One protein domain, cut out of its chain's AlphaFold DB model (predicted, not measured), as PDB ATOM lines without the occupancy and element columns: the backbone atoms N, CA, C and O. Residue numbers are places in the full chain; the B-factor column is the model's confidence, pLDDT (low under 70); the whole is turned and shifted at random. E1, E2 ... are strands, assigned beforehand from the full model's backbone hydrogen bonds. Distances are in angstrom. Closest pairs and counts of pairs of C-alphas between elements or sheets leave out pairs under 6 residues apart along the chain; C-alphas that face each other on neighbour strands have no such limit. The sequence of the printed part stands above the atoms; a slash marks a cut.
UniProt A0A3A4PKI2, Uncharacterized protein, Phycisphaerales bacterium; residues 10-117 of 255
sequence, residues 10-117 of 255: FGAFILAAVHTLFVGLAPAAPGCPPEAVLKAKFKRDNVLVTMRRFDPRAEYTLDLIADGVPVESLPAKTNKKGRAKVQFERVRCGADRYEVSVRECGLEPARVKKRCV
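Overview. This is residues 10 to 117 of the 255 residues of an uncharacterized protein of Phycisphaerales bacterium (UniProt A0A3A4PKI2). Amid little regular structure stands a small all-strand sandwich: antiparallel sheets E1-E4-E5 and E2-E3-E6 face to face, strands crossed at 41 degrees. Of 108 printed residues, 39 lie in six named strands, E1 to E6. The whole is compact, radius of gyration of the C-alphas 14.0 A, spanning 42 by 28 by 22 A.

Arrangement. E1, residues 21 to 25, is antiparallel to E4, residues 60 to 66; N 22 and O 65, 2.8 A apart, are within hydrogen-bond range. E2, residues 37 to 43, and E3, residues 46 to 52, form a hairpin, as do E4 and E5, residues 69 to 76; N 39 and O 50 are 2.8 A apart, N 62 and O 74 2.8 A. E6, residues 84 to 88, is antiparallel to E3, N 49 and O 86 2.7 A apart.

Along the chain. E1 begins at C-alpha 21 (96.324, 160.399, 97.568) and E6 ends at C-alpha 88 (85.615, 156.328, 101.465).

Size, cuts and confidence. The printed part has no cut and one long link, E1 to E2. In the printed part 44 residues have pLDDT under 70, among them residues 10 to 21 and 89 to 117.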
ATOM      1  N   PHE A  10      95.936 162.204 113.069       36.09
ATOM      2  CA  PHE A  10      96.769 161.026 113.357       36.09
ATOM      3  C   PHE A  10      97.623 161.290 114.601       36.09
ATOM      4  O   PHE A  10      98.704 161.869 114.514       36.09
ATOM      5  N   GLY A  11      97.153 160.889 115.785       41.78
ATOM      6  CA  GLY A  11      97.879 161.175 117.030       41.78
ATOM      7  C   GLY A  11      98.107 162.683 117.226       41.78
ATOM      8  O   GLY A  11      97.141 163.441 117.229       41.78
ATOM      9  N   ALA A  12      99.369 163.105 117.378       31.03
ATOM     10  CA  ALA A  12      99.780 164.509 117.532       31.03
ATOM     11  C   ALA A  12     100.028 165.258 116.202       31.03
ATOM     12  O   ALA A  12     100.455 166.408 116.229       31.03
ATOM     13  N   PHE A  13      99.808 164.627 115.042       30.97
ATOM     14  CA  PHE A  13     100.101 165.234 113.743       30.97
ATOM     15  C   PHE A  13      98.832 165.555 112.949       30.97
ATOM     16  O   PHE A  13      97.969 164.703 112.718       30.97
ATOM     17  N   ILE A  14      98.780 166.800 112.485       43.19
ATOM     18  CA  ILE A  14      97.883 167.294 111.445       43.19
ATOM     19  C   ILE A  14      98.694 167.285 110.156       43.19
ATOM     20  O   ILE A  14      99.741 167.929 110.076       43.19
ATOM     21  N   LEU A  15      98.243 166.540 109.148       40.00
ATOM     22  CA  LEU A  15      98.872 166.593 107.831       40.00
ATOM     23  C   LEU A  15      98.509 167.934 107.184       40.00
ATOM     24  O   LEU A  15      97.408 168.111 106.659       40.00
ATOM     25  N   ALA A  16      99.437 168.887 107.239       44.69
ATOM     26  CA  ALA A  16      99.421 170.031 106.341       44.69
ATOM     27  C   ALA A  16      99.529 169.511 104.895       44.69
ATOM     28  O   ALA A  16     100.382 168.676 104.615       44.69
ATOM     29  N   ALA A  17      98.633 169.981 104.020       49.69
ATOM     30  CA  ALA A  17      98.563 169.703 102.580       49.69
ATOM     31  C   ALA A  17      98.853 168.245 102.147       49.69
ATOM     32  O   ALA A  17      99.999 167.866 101.924       49.69
ATOM     33  N   VAL A  18      97.811 167.437 101.907       53.88
ATOM     34  CA  VAL A  18      97.983 166.127 101.245       53.88
ATOM     35  C   VAL A  18      98.417 166.350  99.796       53.88
ATOM     36  O   VAL A  18      97.612 166.833  99.012       53.88
ATOM     37  N   HIS A  19      99.635 165.995  99.394       54.25
ATOM     38  CA  HIS A  19     100.120 166.211  98.019       54.25
ATOM     39  C   HIS A  19      99.686 165.095  97.067       54.25
ATOM     40  O   HIS A  19      99.438 165.325  95.881       54.25
ATOM     41  N   THR A  20      99.559 163.886  97.602       61.53
ATOM     42  CA  THR A  20      99.331 162.650  96.867       61.53
ATOM     43  C   THR A  20      98.341 161.795  97.637       61.53
ATOM     44  O   THR A  20      98.538 161.509  98.811       61.53
ATOM     45  N   LEU A  21      97.282 161.332  96.974       69.69
ATOM     46  CA  LEU A  21      96.324 160.399  97.568       69.69
ATOM     47  C   LEU A  21      96.207 159.161  96.684       69.69
ATOM     48  O   LEU A  21      95.821 159.261  95.522       69.69
ATOM     49  N   PHE A  22      96.529 158.011  97.257       74.94
ATOM     50  CA  PHE A  22      96.531 156.697  96.636       74.94
ATOM     51  C   PHE A  22      95.350 155.867  97.143       74.94
ATOM     52  O   PHE A  22      94.984 155.938  98.312       74.94
ATOM     53  N   VAL A  23      94.786 155.046  96.256       79.06
ATOM     54  CA  VAL A  23      93.875 153.958  96.625       79.06
ATOM     55  C   VAL A  23      94.443 152.672  96.058       79.06
ATOM     56  O   VAL A  23      94.691 152.605  94.853       79.06
ATOM     57  N   GLY A  24      94.582 151.647  96.890       79.38
ATOM     58  CA  GLY A  24      95.039 150.338  96.444       79.38
ATOM     59  C   GLY A  24      94.610 149.212  97.367       79.38
ATOM     60  O   GLY A  24      93.879 149.418  98.328       79.38
ATOM     61  N   LEU A  25      95.038 148.001  97.027       82.88
ATOM     62  CA  LEU A  25      94.860 146.838  97.890       82.88
ATOM     63  C   LEU A  25      95.860 146.915  99.042       82.88
ATOM     64  O   LEU A  25      97.026 147.247  98.814       82.88
ATOM     65  N   ALA A  26      95.408 146.581 100.248       80.06
ATOM     66  CA  ALA A  26      96.282 146.494 101.406       80.06
ATOM     67  C   ALA A  26      97.398 145.459 101.173       80.06
ATOM     68  O   ALA A  26      97.155 144.457 100.495       80.06
ATOM     69  N   PRO A  27      98.593 145.621 101.769       75.44
ATOM     70  CA  PRO A  27      99.708 144.687 101.579       75.44
ATOM     71  C   PRO A  27      99.379 143.229 101.935       75.44
ATOM     72  O   PRO A  27      99.943 142.309 101.352       75.44
ATOM     73  N   ALA A  28      98.463 143.023 102.887       74.06
ATOM     74  CA  ALA A  28      98.005 141.705 103.323       74.06
ATOM     75  C   ALA A  28      96.859 141.126 102.467       74.06
ATOM     76  O   ALA A  28      96.489 139.967 102.643       74.06
ATOM     77  N   ALA A  29      96.269 141.916 101.563       73.56
ATOM     78  CA  ALA A  29      95.236 141.435 100.657       73.56
ATOM     79  C   ALA A  29      95.864 140.604  99.524       73.56
ATOM     80  O   ALA A  29      97.018 140.834  99.148       73.56
ATOM     81  N   PRO A  30      95.112 139.668  98.917       76.19
ATOM     82  CA  PRO A  30      95.564 138.998  97.708       76.19
ATOM     83  C   PRO A  30      95.936 140.044  96.656       76.19
ATOM     84  O   PRO A  30      95.159 140.967  96.391       76.19
ATOM     85  N   GLY A  31      97.132 139.903  96.079       72.94
ATOM     86  CA  GLY A  31      97.638 140.804  95.048       72.94
ATOM     87  C   GLY A  31      96.672 140.925  93.869       72.94
ATOM     88  O   GLY A  31      95.772 140.103  93.681       72.94
ATOM     89  N   CYS A  32      96.835 141.972  93.066       74.50
ATOM     90  CA  CYS A  32      95.821 142.267  92.069       74.50
ATOM     91  C   CYS A  32      95.812 141.246  90.920       74.50
ATOM     92  O   CYS A  32      96.847 141.068  90.273       74.50
ATOM     93  N   PRO A  33      94.666 140.595  90.632       79.56
ATOM     94  CA  PRO A  33      94.593 139.628  89.544       79.56
ATOM     95  C   PRO A  33      94.924 140.264  88.179       79.56
ATOM     96  O   PRO A  33      94.573 141.426  87.965       79.56
ATOM     97  N   PRO A  34      95.504 139.513  87.219       75.62
ATOM     98  CA  PRO A  34      95.963 140.048  85.928       75.62
ATOM     99  C   PRO A  34      94.893 140.778  85.100       75.62
ATOM    100  O   PRO A  34      95.209 141.675  84.326       75.62
ATOM    101  N   GLU A  35      93.616 140.423  85.268       78.62
ATOM    102  CA  GLU A  35      92.494 141.061  84.568       78.62
ATOM    103  C   GLU A  35      91.643 141.964  85.470       78.62
ATOM    104  O   GLU A  35      90.660 142.569  85.018       78.62
ATOM    105  N   ALA A  36      91.960 142.052  86.759       82.06
ATOM    106  CA  ALA A  36      91.165 142.823  87.696       82.06
ATOM    107  C   ALA A  36      91.233 144.318  87.380       82.06
ATOM    108  O   ALA A  36      92.249 144.855  86.949       82.06
ATOM    109  N   VAL A  37      90.113 145.004  87.594       81.38
ATOM    110  CA  VAL A  37      90.013 146.453  87.405       81.38
ATOM    111  C   VAL A  37      89.573 147.074  88.714       81.38
ATOM    112  O   VAL A  37      88.459 146.815  89.181       81.38
ATOM    113  N   LEU A  38      90.431 147.922  89.266       81.81
ATOM    114  CA  LEU A  38      90.153 148.739  90.438       81.81
ATOM    115  C   LEU A  38      90.047 150.187  89.981       81.81
ATOM    116  O   LEU A  38      91.048 150.732  89.563       81.81
ATOM    117  N   LYS A  39      88.860 150.795  90.032       79.94
ATOM    118  CA  LYS A  39      88.648 152.182  89.599       79.94
ATOM    119  C   LYS A  39      88.240 153.085  90.732       79.94
ATOM    120  O   LYS A  39      87.286 152.745  91.425       79.94
ATOM    121  N   ALA A  40      88.845 154.256  90.858       79.19
ATOM    122  CA  ALA A  40      88.395 155.259  91.818       79.19
ATOM    123  C   ALA A  40      87.847 156.502  91.119       79.19
ATOM    124  O   ALA A  40      88.264 156.864  90.024       79.19
ATOM    125  N   LYS A  41      86.892 157.175  91.755       76.50
ATOM    126  CA  LYS A  41      86.455 158.508  91.343       76.50
ATOM    127  C   LYS A  41      85.971 159.323  92.522       76.50
ATOM    128  O   LYS A  41      85.373 158.787  93.453       76.50
ATOM    129  N   PHE A  42      86.120 160.634  92.417       73.94
ATOM    130  CA  PHE A  42      85.478 161.538  93.352       73.94
ATOM    131  C   PHE A  42      83.982 161.660  93.076       73.94
ATOM    132  O   PHE A  42      83.538 161.782  91.932       73.94
ATOM    133  N   LYS A  43      83.197 161.653  94.151       71.88
ATOM    134  CA  LYS A  43      81.778 161.995  94.156       71.88
ATOM    135  C   LYS A  43      81.542 162.964  95.313       71.88
ATOM    136  O   LYS A  43      81.387 162.529  96.449       71.88
ATOM    137  N   ARG A  44      81.514 164.268  95.013       70.38
ATOM    138  CA  ARG A  44      81.553 165.339  96.028       70.38
ATOM    139  C   ARG A  44      82.766 165.140  96.950       70.38
ATOM    140  O   ARG A  44      83.888 165.108  96.444       70.38
ATOM    141  N   ASP A  45      82.538 164.928  98.243       67.12
ATOM    142  CA  ASP A  45      83.573 164.734  99.268       67.12
ATOM    143  C   ASP A  45      83.912 163.266  99.517       67.12
ATOM    144  O   ASP A  45      84.598 162.951 100.475       67.12
ATOM    145  N   ASN A  46      83.443 162.350  98.672       72.12
ATOM    146  CA  ASN A  46      83.693 160.924  98.839       72.12
ATOM    147  C   ASN A  46      84.566 160.396  97.699       72.12
ATOM    148  O   ASN A  46      84.464 160.861  96.556       72.12
ATOM    149  N   VAL A  47      85.368 159.372  97.985       78.31
ATOM    150  CA  VAL A  47      86.077 158.586  96.970       78.31
ATOM    151  C   VAL A  47      85.315 157.282  96.778       78.31
ATOM    152  O   VAL A  47      85.288 156.419  97.650       78.31
ATOM    153  N   LEU A  48      84.665 157.139  95.625       82.56
ATOM    154  CA  LEU A  48      83.981 155.911  95.246       82.56
ATOM    155  C   LEU A  48      84.936 155.010  94.466       82.56
ATOM    156  O   LEU A  48      85.332 155.334  93.346       82.56
ATOM    157  N   VAL A  49      85.207 153.841  95.027       85.94
ATOM    158  CA  VAL A  49      86.004 152.772  94.434       85.94
ATOM    159  C   VAL A  49      85.088 151.703  93.848       85.94
ATOM    160  O   VAL A  49      84.074 151.324  94.430       85.94
ATOM    161  N   THR A  50      85.418 151.221  92.656       86.44
ATOM    162  CA  THR A  50      84.697 150.180  91.926       86.44
ATOM    163  C   THR A  50      85.656 149.059  91.563       86.44
ATOM    164  O   THR A  50      86.639 149.283  90.867       86.44
ATOM    165  N   MET A  51      85.315 147.841  91.965       87.56
ATOM    166  CA  MET A  51      86.069 146.625  91.666       87.56
ATOM    167  C   MET A  51      85.358 145.808  90.585       87.56
ATOM    168  O   MET A  51      84.122 145.724  90.576       87.56
ATOM    169  N   ARG A  52      86.118 145.195  89.673       88.44
ATOM    170  CA  ARG A  52      85.622 144.237  88.669       88.44
ATOM    171  C   ARG A  52      86.643 143.125  88.428       88.44
ATOM    172  O   ARG A  52      87.833 143.415  88.388       88.44
ATOM    173  N   ARG A  53      86.159 141.905  88.158       87.88
ATOM    174  CA  ARG A  53      86.979 140.712  87.851       87.88
ATOM    175  C   ARG A  53      87.923 140.305  88.997       87.88
ATOM    176  O   ARG A  53      89.022 139.830  88.758       87.88
ATOM    177  N   PHE A  54      87.473 140.501  90.234       88.25
ATOM    178  CA  PHE A  54      88.129 139.992  91.443       88.25
ATOM    179  C   PHE A  54      87.550 138.633  91.846       88.25
ATOM    180  O   PHE A  54      86.416 138.324  91.471       88.25
ATOM    181  N   ASP A  55      88.298 137.839  92.614       89.81
ATOM    182  CA  ASP A  55      87.830 136.535  93.088       89.81
ATOM    183  C   ASP A  55      86.695 136.712  94.125       89.81
ATOM    184  O   ASP A  55      86.911 137.328  95.169       89.81
ATOM    185  N   PRO A  56      85.480 136.182  93.881       88.62
ATOM    186  CA  PRO A  56      84.372 136.232  94.838       88.62
ATOM    187  C   PRO A  56      84.610 135.508  96.164       88.62
ATOM    188  O   PRO A  56      83.831 135.701  97.097       88.62
ATOM    189  N   ARG A  57      85.610 134.624  96.231       88.50
ATOM    190  CA  ARG A  57      85.930 133.817  97.417       88.50
ATOM    191  C   ARG A  57      87.041 134.421  98.268       88.50
ATOM    192  O   ARG A  57      87.211 133.999  99.406       88.50
ATOM    193  N   ALA A  58      87.773 135.384  97.722       87.00
ATOM    194  CA  ALA A  58      88.830 136.085  98.420       87.00
ATOM    195  C   ALA A  58      88.281 137.263  99.232       87.00
ATOM    196  O   ALA A  58      87.308 137.921  98.847       87.00
ATOM    197  N   GLU A  59      88.950 137.555 100.343       88.19
ATOM    198  CA  GLU A  59      88.733 138.774 101.112       88.19
ATOM    199  C   GLU A  59      89.751 139.829 100.687       88.19
ATOM    200  O   GLU A  59      90.943 139.548 100.557       88.19
ATOM    201  N   TYR A  60      89.271 141.046 100.449       86.81
ATOM    202  CA  TYR A  60      90.106 142.170 100.055       86.81
ATOM    203  C   TYR A  60      89.932 143.310 101.044       86.81
ATOM    204  O   TYR A  60      88.825 143.565 101.521       86.81
ATOM    205  N   THR A  61      91.014 144.043 101.263       87.88
ATOM    206  CA  THR A  61      91.018 145.307 101.996       87.88
ATOM    207  C   THR A  61      91.563 146.382 101.072       87.88
ATOM    208  O   THR A  61      92.536 146.148 100.352       87.88
ATOM    209  N   LEU A  62      90.895 147.532 101.049       86.12
ATOM    210  CA  LEU A  62      91.308 148.705 100.295       86.12
ATOM    211  C   LEU A  62      91.894 149.734 101.248       86.12
ATOM    212  O   LEU A  62      91.213 150.128 102.189       86.12
ATOM    213  N   ASP A  63      93.094 150.208 100.938       84.12
ATOM    214  CA  ASP A  63      93.755 151.284 101.664       84.12
ATOM    215  C   ASP A  63      93.634 152.585 100.878       84.12
ATOM    216  O   ASP A  63      93.935 152.649  99.681       84.12
ATOM    217  N   LEU A  64      93.212 153.628 101.580       81.00
ATOM    218  CA  LEU A  64      93.404 155.016 101.206       81.00
ATOM    219  C   LEU A  64      94.713 155.475 101.854       81.00
ATOM    220  O   LEU A  64      94.866 155.355 103.065       81.00
ATOM    221  N   ILE A  65      95.663 155.976 101.070       76.56
ATOM    222  CA  ILE A  65      96.999 156.377 101.538       76.56
ATOM    223  C   ILE A  65      97.237 157.831 101.131       76.56
ATOM    224  O   ILE A  65      97.166 158.150  99.947       76.56
ATOM    225  N   ALA A  66      97.532 158.707 102.086       72.88
ATOM    226  CA  ALA A  66      97.887 160.104 101.853       72.88
ATOM    227  C   ALA A  66      99.398 160.284 102.041       72.88
ATOM    228  O   ALA A  66      99.927 159.943 103.092       72.88
ATOM    229  N   ASP A  67     100.100 160.764 101.015       69.00
ATOM    230  CA  ASP A  67     101.554 161.005 101.025       69.00
ATOM    231  C   ASP A  67     102.394 159.822 101.532       69.00
ATOM    232  O   ASP A  67     103.394 159.973 102.226       69.00
ATOM    233  N   GLY A  68     101.976 158.606 101.169       70.94
ATOM    234  CA  GLY A  68     102.638 157.367 101.585       70.94
ATOM    235  C   GLY A  68     102.205 156.839 102.956       70.94
ATOM    236  O   GLY A  68     102.596 155.731 103.316       70.94
ATOM    237  N   VAL A  69     101.353 157.561 103.684       68.56
ATOM    238  CA  VAL A  69     100.801 157.153 104.981       68.56
ATOM    239  C   VAL A  69      99.389 156.581 104.803       68.56
ATOM    240  O   VAL A  69      98.517 157.281 104.287       68.56
ATOM    241  N   PRO A  70      99.117 155.323 105.201       71.12
ATOM    242  CA  PRO A  70      97.759 154.783 105.201       71.12
ATOM    243  C   PRO A  70      96.849 155.605 106.113       71.12
ATOM    244  O   PRO A  70      97.140 155.757 107.297       71.12
ATOM    245  N   VAL A  71      95.759 156.137 105.554       70.19
ATOM    246  CA  VAL A  71      94.809 156.980 106.286       70.19
ATOM    247  C   VAL A  71      93.502 156.281 106.640       70.19
ATOM    248  O   VAL A  71      92.898 156.581 107.664       70.19
ATOM    249  N   GLU A  72      93.052 155.342 105.814       79.88
ATOM    250  CA  GLU A  72      91.842 154.569 106.081       79.88
ATOM    251  C   GLU A  72      91.916 153.232 105.350       79.88
ATOM    252  O   GLU A  72      92.341 153.177 104.197       79.88
ATOM    253  N   SER A  73      91.453 152.167 106.000       85.06
ATOM    254  CA  SER A  73      91.386 150.828 105.418       85.06
ATOM    255  C   SER A  73      89.959 150.307 105.510       85.06
ATOM    256  O   SER A  73      89.392 150.225 106.599       85.06
ATOM    257  N   LEU A  74      89.370 149.933 104.373       84.62
ATOM    258  CA  LEU A  74      87.998 149.432 104.305       84.62
ATOM    259  C   LEU A  74      87.945 148.023 103.702       84.62
ATOM    260  O   LEU A  74      88.558 147.775 102.659       84.62
ATOM    261  N   PRO A  75      87.174 147.094 104.297       87.38
ATOM    262  CA  PRO A  75      86.970 145.777 103.714       87.38
ATOM    263  C   PRO A  75      86.139 145.874 102.428       87.38
ATOM    264  O   PRO A  75      85.194 146.659 102.318       87.38
ATOM    265  N   ALA A  76      86.456 145.026 101.453       87.25
ATOM    266  CA  ALA A  76      85.820 145.003 100.147       87.25
ATOM    267  C   ALA A  76      85.370 143.585  99.774       87.25
ATOM    268  O   ALA A  76      86.140 142.763  99.278       87.25
ATOM    269  N   LYS A  77      84.076 143.302  99.969       87.69
ATOM    270  CA  LYS A  77      83.471 142.021  99.586       87.69
ATOM    271  C   LYS A  77      82.861 142.103  98.193       87.69
ATOM    272  O   LYS A  77      81.990 142.934  97.927       87.69
ATOM    273  N   THR A  78      83.302 141.226  97.297       87.38
ATOM    274  CA  THR A  78      82.788 141.185  95.926       87.38
ATOM    275  C   THR A  78      81.575 140.262  95.811       87.38
ATOM    276  O   THR A  78      81.370 139.341  96.600       87.38
ATOM    277  N   ASN A  79      80.701 140.545  94.846       88.81
ATOM    278  CA  ASN A  79      79.575 139.670  94.533       88.81
ATOM    279  C   ASN A  79      80.020 138.454  93.699       88.81
ATOM    280  O   ASN A  79      81.154 138.387  93.235       88.81
ATOM    281  N   LYS A  80      79.091 137.535  93.395       90.94
ATOM    282  CA  LYS A  80      79.350 136.338  92.561       90.94
ATOM    283  C   LYS A  80      79.966 136.629  91.177       90.94
ATOM    284  O   LYS A  80      80.472 135.717  90.543       90.94
ATOM    285  N   LYS A  81      79.900 137.877  90.690       88.75
ATOM    286  CA  LYS A  81      80.490 138.331  89.416       88.75
ATOM    287  C   LYS A  81      81.838 139.050  89.610       88.75
ATOM    288  O   LYS A  81      82.289 139.732  88.689       88.75
ATOM    289  N   GLY A  82      82.427 138.990  90.805       87.12
ATOM    290  CA  GLY A  82      83.697 139.638  91.127       87.12
ATOM    291  C   GLY A  82      83.621 141.164  91.117       87.12
ATOM    292  O   GLY A  82      84.567 141.825  90.685       87.12
ATOM    293  N   ARG A  83      82.464 141.743  91.483       90.38
ATOM    294  CA  ARG A  83      82.241 143.200  91.507       90.38
ATOM    295  C   ARG A  83      81.948 143.699  92.914       90.38
ATOM    296  O   ARG A  83      81.133 143.098  93.608       90.38
ATOM    297  N   ALA A  84      82.521 144.841  93.274       90.06
ATOM    298  CA  ALA A  84      82.216 145.561  94.509       90.06
ATOM    299  C   ALA A  84      82.208 147.075  94.271       90.06
ATOM    300  O   ALA A  84      82.767 147.571  93.286       90.06
ATOM    301  N   LYS A  85      81.569 147.800  95.187       88.94
ATOM    302  CA  LYS A  85      81.715 149.246  95.335       88.94
ATOM    303  C   LYS A  85      82.035 149.532  96.791       88.94
ATOM    304  O   LYS A  85      81.306 149.065  97.659       88.94
ATOM    305  N   VAL A  86      83.086 150.298  97.023       87.19
ATOM    306  CA  VAL A  86      83.491 150.758  98.352       87.19
ATOM    307  C   VAL A  86      83.594 152.269  98.286       87.19
ATOM    308  O   VAL A  86      84.024 152.813  97.272       87.19
ATOM    309  N   GLN A  87      83.127 152.954  99.316       83.75
ATOM    310  CA  GLN A  87      83.133 154.405  99.362       83.75
ATOM    311  C   GLN A  87      83.894 154.835 100.605       83.75
ATOM    312  O   GLN A  87      83.440 154.550 101.706       83.75
ATOM    313  N   PHE A  88      85.003 155.538 100.406       79.75
ATOM    314  CA  PHE A  88      85.615 156.328 101.465       79.75
ATOM    315  C   PHE A  88      84.816 157.622 101.577       79.75
ATOM    316  O   PHE A  88      84.599 158.319 100.574       79.75
ATOM    317  N   GLU A  89      84.299 157.900 102.765       69.88
ATOM    318  CA  GLU A  89      83.461 159.068 103.011       69.88
ATOM    319  C   GLU A  89      84.284 160.226 103.552       69.88
ATOM    320  O   GLU A  89      85.280 160.022 104.231       69.88
ATOM    321  N   ARG A  90      83.833 161.459 103.289       62.06
ATOM    322  CA  ARG A  90      84.420 162.668 103.893       62.06
ATOM    323  C   ARG A  90      85.923 162.817 103.625       62.06
ATOM    324  O   ARG A  90      86.643 163.394 104.432       62.06
ATOM    325  N   VAL A  91      86.371 162.393 102.447       61.84
ATOM    326  CA  VAL A  91      87.688 162.703 101.884       61.84
ATOM    327  C   VAL A  91      87.708 164.186 101.487       61.84
ATOM    328  O   VAL A  91      87.570 164.563 100.314       61.84
ATOM    329  N   ARG A  92      87.782 165.039 102.512       55.81
ATOM    330  CA  ARG A  92      87.788 166.497 102.402       55.81
ATOM    331  C   ARG A  92      89.187 167.008 102.107       55.81
ATOM    332  O   ARG A  92      90.183 166.446 102.563       55.81
ATOM    333  N   CYS A  93      89.207 168.104 101.366       52.00
ATOM    334  CA  CYS A  93      90.411 168.854 101.082       52.00
ATOM    335  C   CYS A  93      90.875 169.612 102.330       52.00
ATOM    336  O   CYS A  93      90.042 170.188 103.029       52.00
ATOM    337  N   GLY A  94      92.183 169.602 102.602       49.25
ATOM    338  CA  GLY A  94      92.805 170.588 103.489       49.25
ATOM    339  C   GLY A  94      92.774 171.996 102.878       49.25
ATOM    340  O   GLY A  94      92.186 172.206 101.814       49.25
ATOM    341  N   ALA A  95      93.420 172.956 103.542       46.00
ATOM    342  CA  ALA A  95      93.407 174.371 103.159       46.00
ATOM    343  C   ALA A  95      94.062 174.671 101.791       46.00
ATOM    344  O   ALA A  95      93.814 175.726 101.209       46.00
ATOM    345  N   ASP A  96      94.855 173.742 101.251       43.84
ATOM    346  CA  ASP A  96      95.646 173.954 100.040       43.84
ATOM    347  C   ASP A  96      95.114 173.196  98.818       43.84
ATOM    348  O   ASP A  96      94.369 172.213  98.898       43.84
ATOM    349  N   ARG A  97      95.522 173.660  97.633       45.59
ATOM    350  CA  ARG A  97      95.217 173.001  96.361       45.59
ATOM    351  C   ARG A  97      96.141 171.803  96.167       45.59
ATOM    352  O   ARG A  97      97.333 171.988  95.950       45.59
ATOM    353  N   TYR A  98      95.578 170.603  96.088       46.16
ATOM    354  CA  TYR A  98      96.334 169.395  95.755       46.16
ATOM    355  C   TYR A  98      95.709 168.576  94.622       46.16
ATOM    356  O   TYR A  98      94.525 168.720  94.299       46.16
ATOM    357  N   GLU A  99      96.538 167.747  93.978       48.44
ATOM    358  CA  GLU A  99      96.154 166.840  92.895       48.44
ATOM    359  C   GLU A  99      96.155 165.396  93.405       48.44
ATOM    360  O   GLU A  99      97.193 164.798  93.659       48.44
ATOM    361  N   VAL A 100      94.974 164.796  93.511       52.03
ATOM    362  CA  VAL A 100      94.859 163.375  93.851       52.03
ATOM    363  C   VAL A 100      95.114 162.506  92.622       52.03
ATOM    364  O   VAL A 100      94.539 162.743  91.562       52.03
ATOM    365  N   SER A 101      95.946 161.473  92.772       53.56
ATOM    366  CA  SER A 101      96.280 160.513  91.717       53.56
ATOM    367  C   SER A 101      96.089 159.087  92.221       53.56
ATOM    368  O   SER A 101      96.867 158.606  93.035       53.56
ATOM    369  N   VAL A 102      95.089 158.376  91.701       54.94
ATOM    370  CA  VAL A 102      94.842 156.988  92.098       54.94
ATOM    371  C   VAL A 102      95.653 156.032  91.225       54.94
ATOM    372  O   VAL A 102      95.595 156.099  89.998       54.94
ATOM    373  N   ARG A 103      96.410 155.125  91.853       57.47
ATOM    374  CA  ARG A 103      97.148 154.070  91.150       57.47
ATOM    375  C   ARG A 103      96.343 152.776  91.162       57.47
ATOM    376  O   ARG A 103      96.311 152.047  92.145       57.47
ATOM    377  N   GLU A 104      95.678 152.528  90.046       64.94
ATOM    378  CA  GLU A 104      94.834 151.360  89.814       64.94
ATOM    379  C   GLU A 104      95.677 150.120  89.464       64.94
ATOM    380  O   GLU A 104      96.815 150.226  89.008       64.94
ATOM    381  N   CYS A 105      95.125 148.922  89.662       62.66
ATOM    382  CA  CYS A 105      95.800 147.694  89.257       62.66
ATOM    383  C   CYS A 105      95.958 147.578  87.738       62.66
ATOM    384  O   CYS A 105      94.986 147.760  87.005       62.66
ATOM    385  N   GLY A 106      97.144 147.157  87.288       53.16
ATOM    386  CA  GLY A 106      97.361 146.591  85.951       53.16
ATOM    387  C   GLY A 106      97.213 147.550  84.766       53.16
ATOM    388  O   GLY A 106      97.265 147.097  83.627       53.16
ATOM    389  N   LEU A 107      97.041 148.852  84.995       52.78
ATOM    390  CA  LEU A 107      96.970 149.866  83.945       52.78
ATOM    391  C   LEU A 107      97.814 151.081  84.331       52.78
ATOM    392  O   LEU A 107      98.013 151.361  85.514       52.78
ATOM    393  N   GLU A 108      98.294 151.798  83.311       52.25
ATOM    394  CA  GLU A 108      98.868 153.140  83.444       52.25
ATOM    395  C   GLU A 108      98.044 153.965  84.450       52.25
ATOM    396  O   GLU A 108      96.810 153.955  84.367       52.25
ATOM    397  N   PRO A 109      98.679 154.648  85.423       54.03
ATOM    398  CA  PRO A 109      97.976 155.290  86.526       54.03
ATOM    399  C   PRO A 109      96.918 156.263  85.997       54.03
ATOM    400  O   PRO A 109      97.236 157.301  85.409       54.03
ATOM    401  N   ALA A 110      95.645 155.935  86.219       53.28
ATOM    402  CA  ALA A 110      94.538 156.816  85.895       53.28
ATOM    403  C   ALA A 110      94.583 158.026  86.842       53.28
ATOM    404  O   ALA A 110      94.130 157.975  87.985       53.28
ATOM    405  N   ARG A 111      95.144 159.145  86.369       55.38
ATOM    406  CA  ARG A 111      95.171 160.406  87.126       55.38
ATOM    407  C   ARG A 111      93.761 160.986  87.208       55.38
ATOM    408  O   ARG A 111      93.342 161.762  86.350       55.38
ATOM    409  N   VAL A 112      93.003 160.610  88.233       56.38
ATOM    410  CA  VAL A 112      91.706 161.232  88.523       56.38
ATOM    411  C   VAL A 112      91.934 162.537  89.274       56.38
ATOM    412  O   VAL A 112      91.893 162.586  90.499       56.38
ATOM    413  N   LYS A 113      92.149 163.614  88.518       56.25
ATOM    414  CA  LYS A 113      92.374 164.946  89.080       56.25
ATOM    415  C   LYS A 113      91.085 165.486  89.704       56.25
ATOM    416  O   LYS A 113      90.142 165.824  88.990       56.25
ATOM    417  N   LYS A 114      91.052 165.638  91.029       58.66
ATOM    418  CA  LYS A 114      90.130 166.569  91.693       58.66
ATOM    419  C   LYS A 114      90.906 167.837  91.996       58.66
ATOM    420  O   LYS A 114      91.872 167.799  92.746       58.66
ATOM    421  N   ARG A 115      90.485 168.962  91.414       52.56
ATOM    422  CA  ARG A 115      90.931 170.274  91.883       52.56
ATOM    423  C   ARG A 115      90.217 170.528  93.201       52.56
ATOM    424  O   ARG A 115      89.059 170.935  93.212       52.56
ATOM    425  N   CYS A 116      90.898 170.232  94.294       49.72
ATOM    426  CA  CYS A 116      90.525 170.749  95.593       49.72
ATOM    427  C   CYS A 116      90.719 172.265  95.554       49.72
ATOM    428  O   CYS A 116      91.844 172.751  95.463       49.72
ATOM    429  N   VAL A 117      89.621 173.013  95.520       49.62
ATOM    430  CA  VAL A 117      89.643 174.370  96.054       49.62
ATOM    431  C   VAL A 117      89.488 174.119  97.547       49.62
ATOM    432  O   VAL A 117      88.447 173.593  97.947       49.62
TER     433      VAL A 117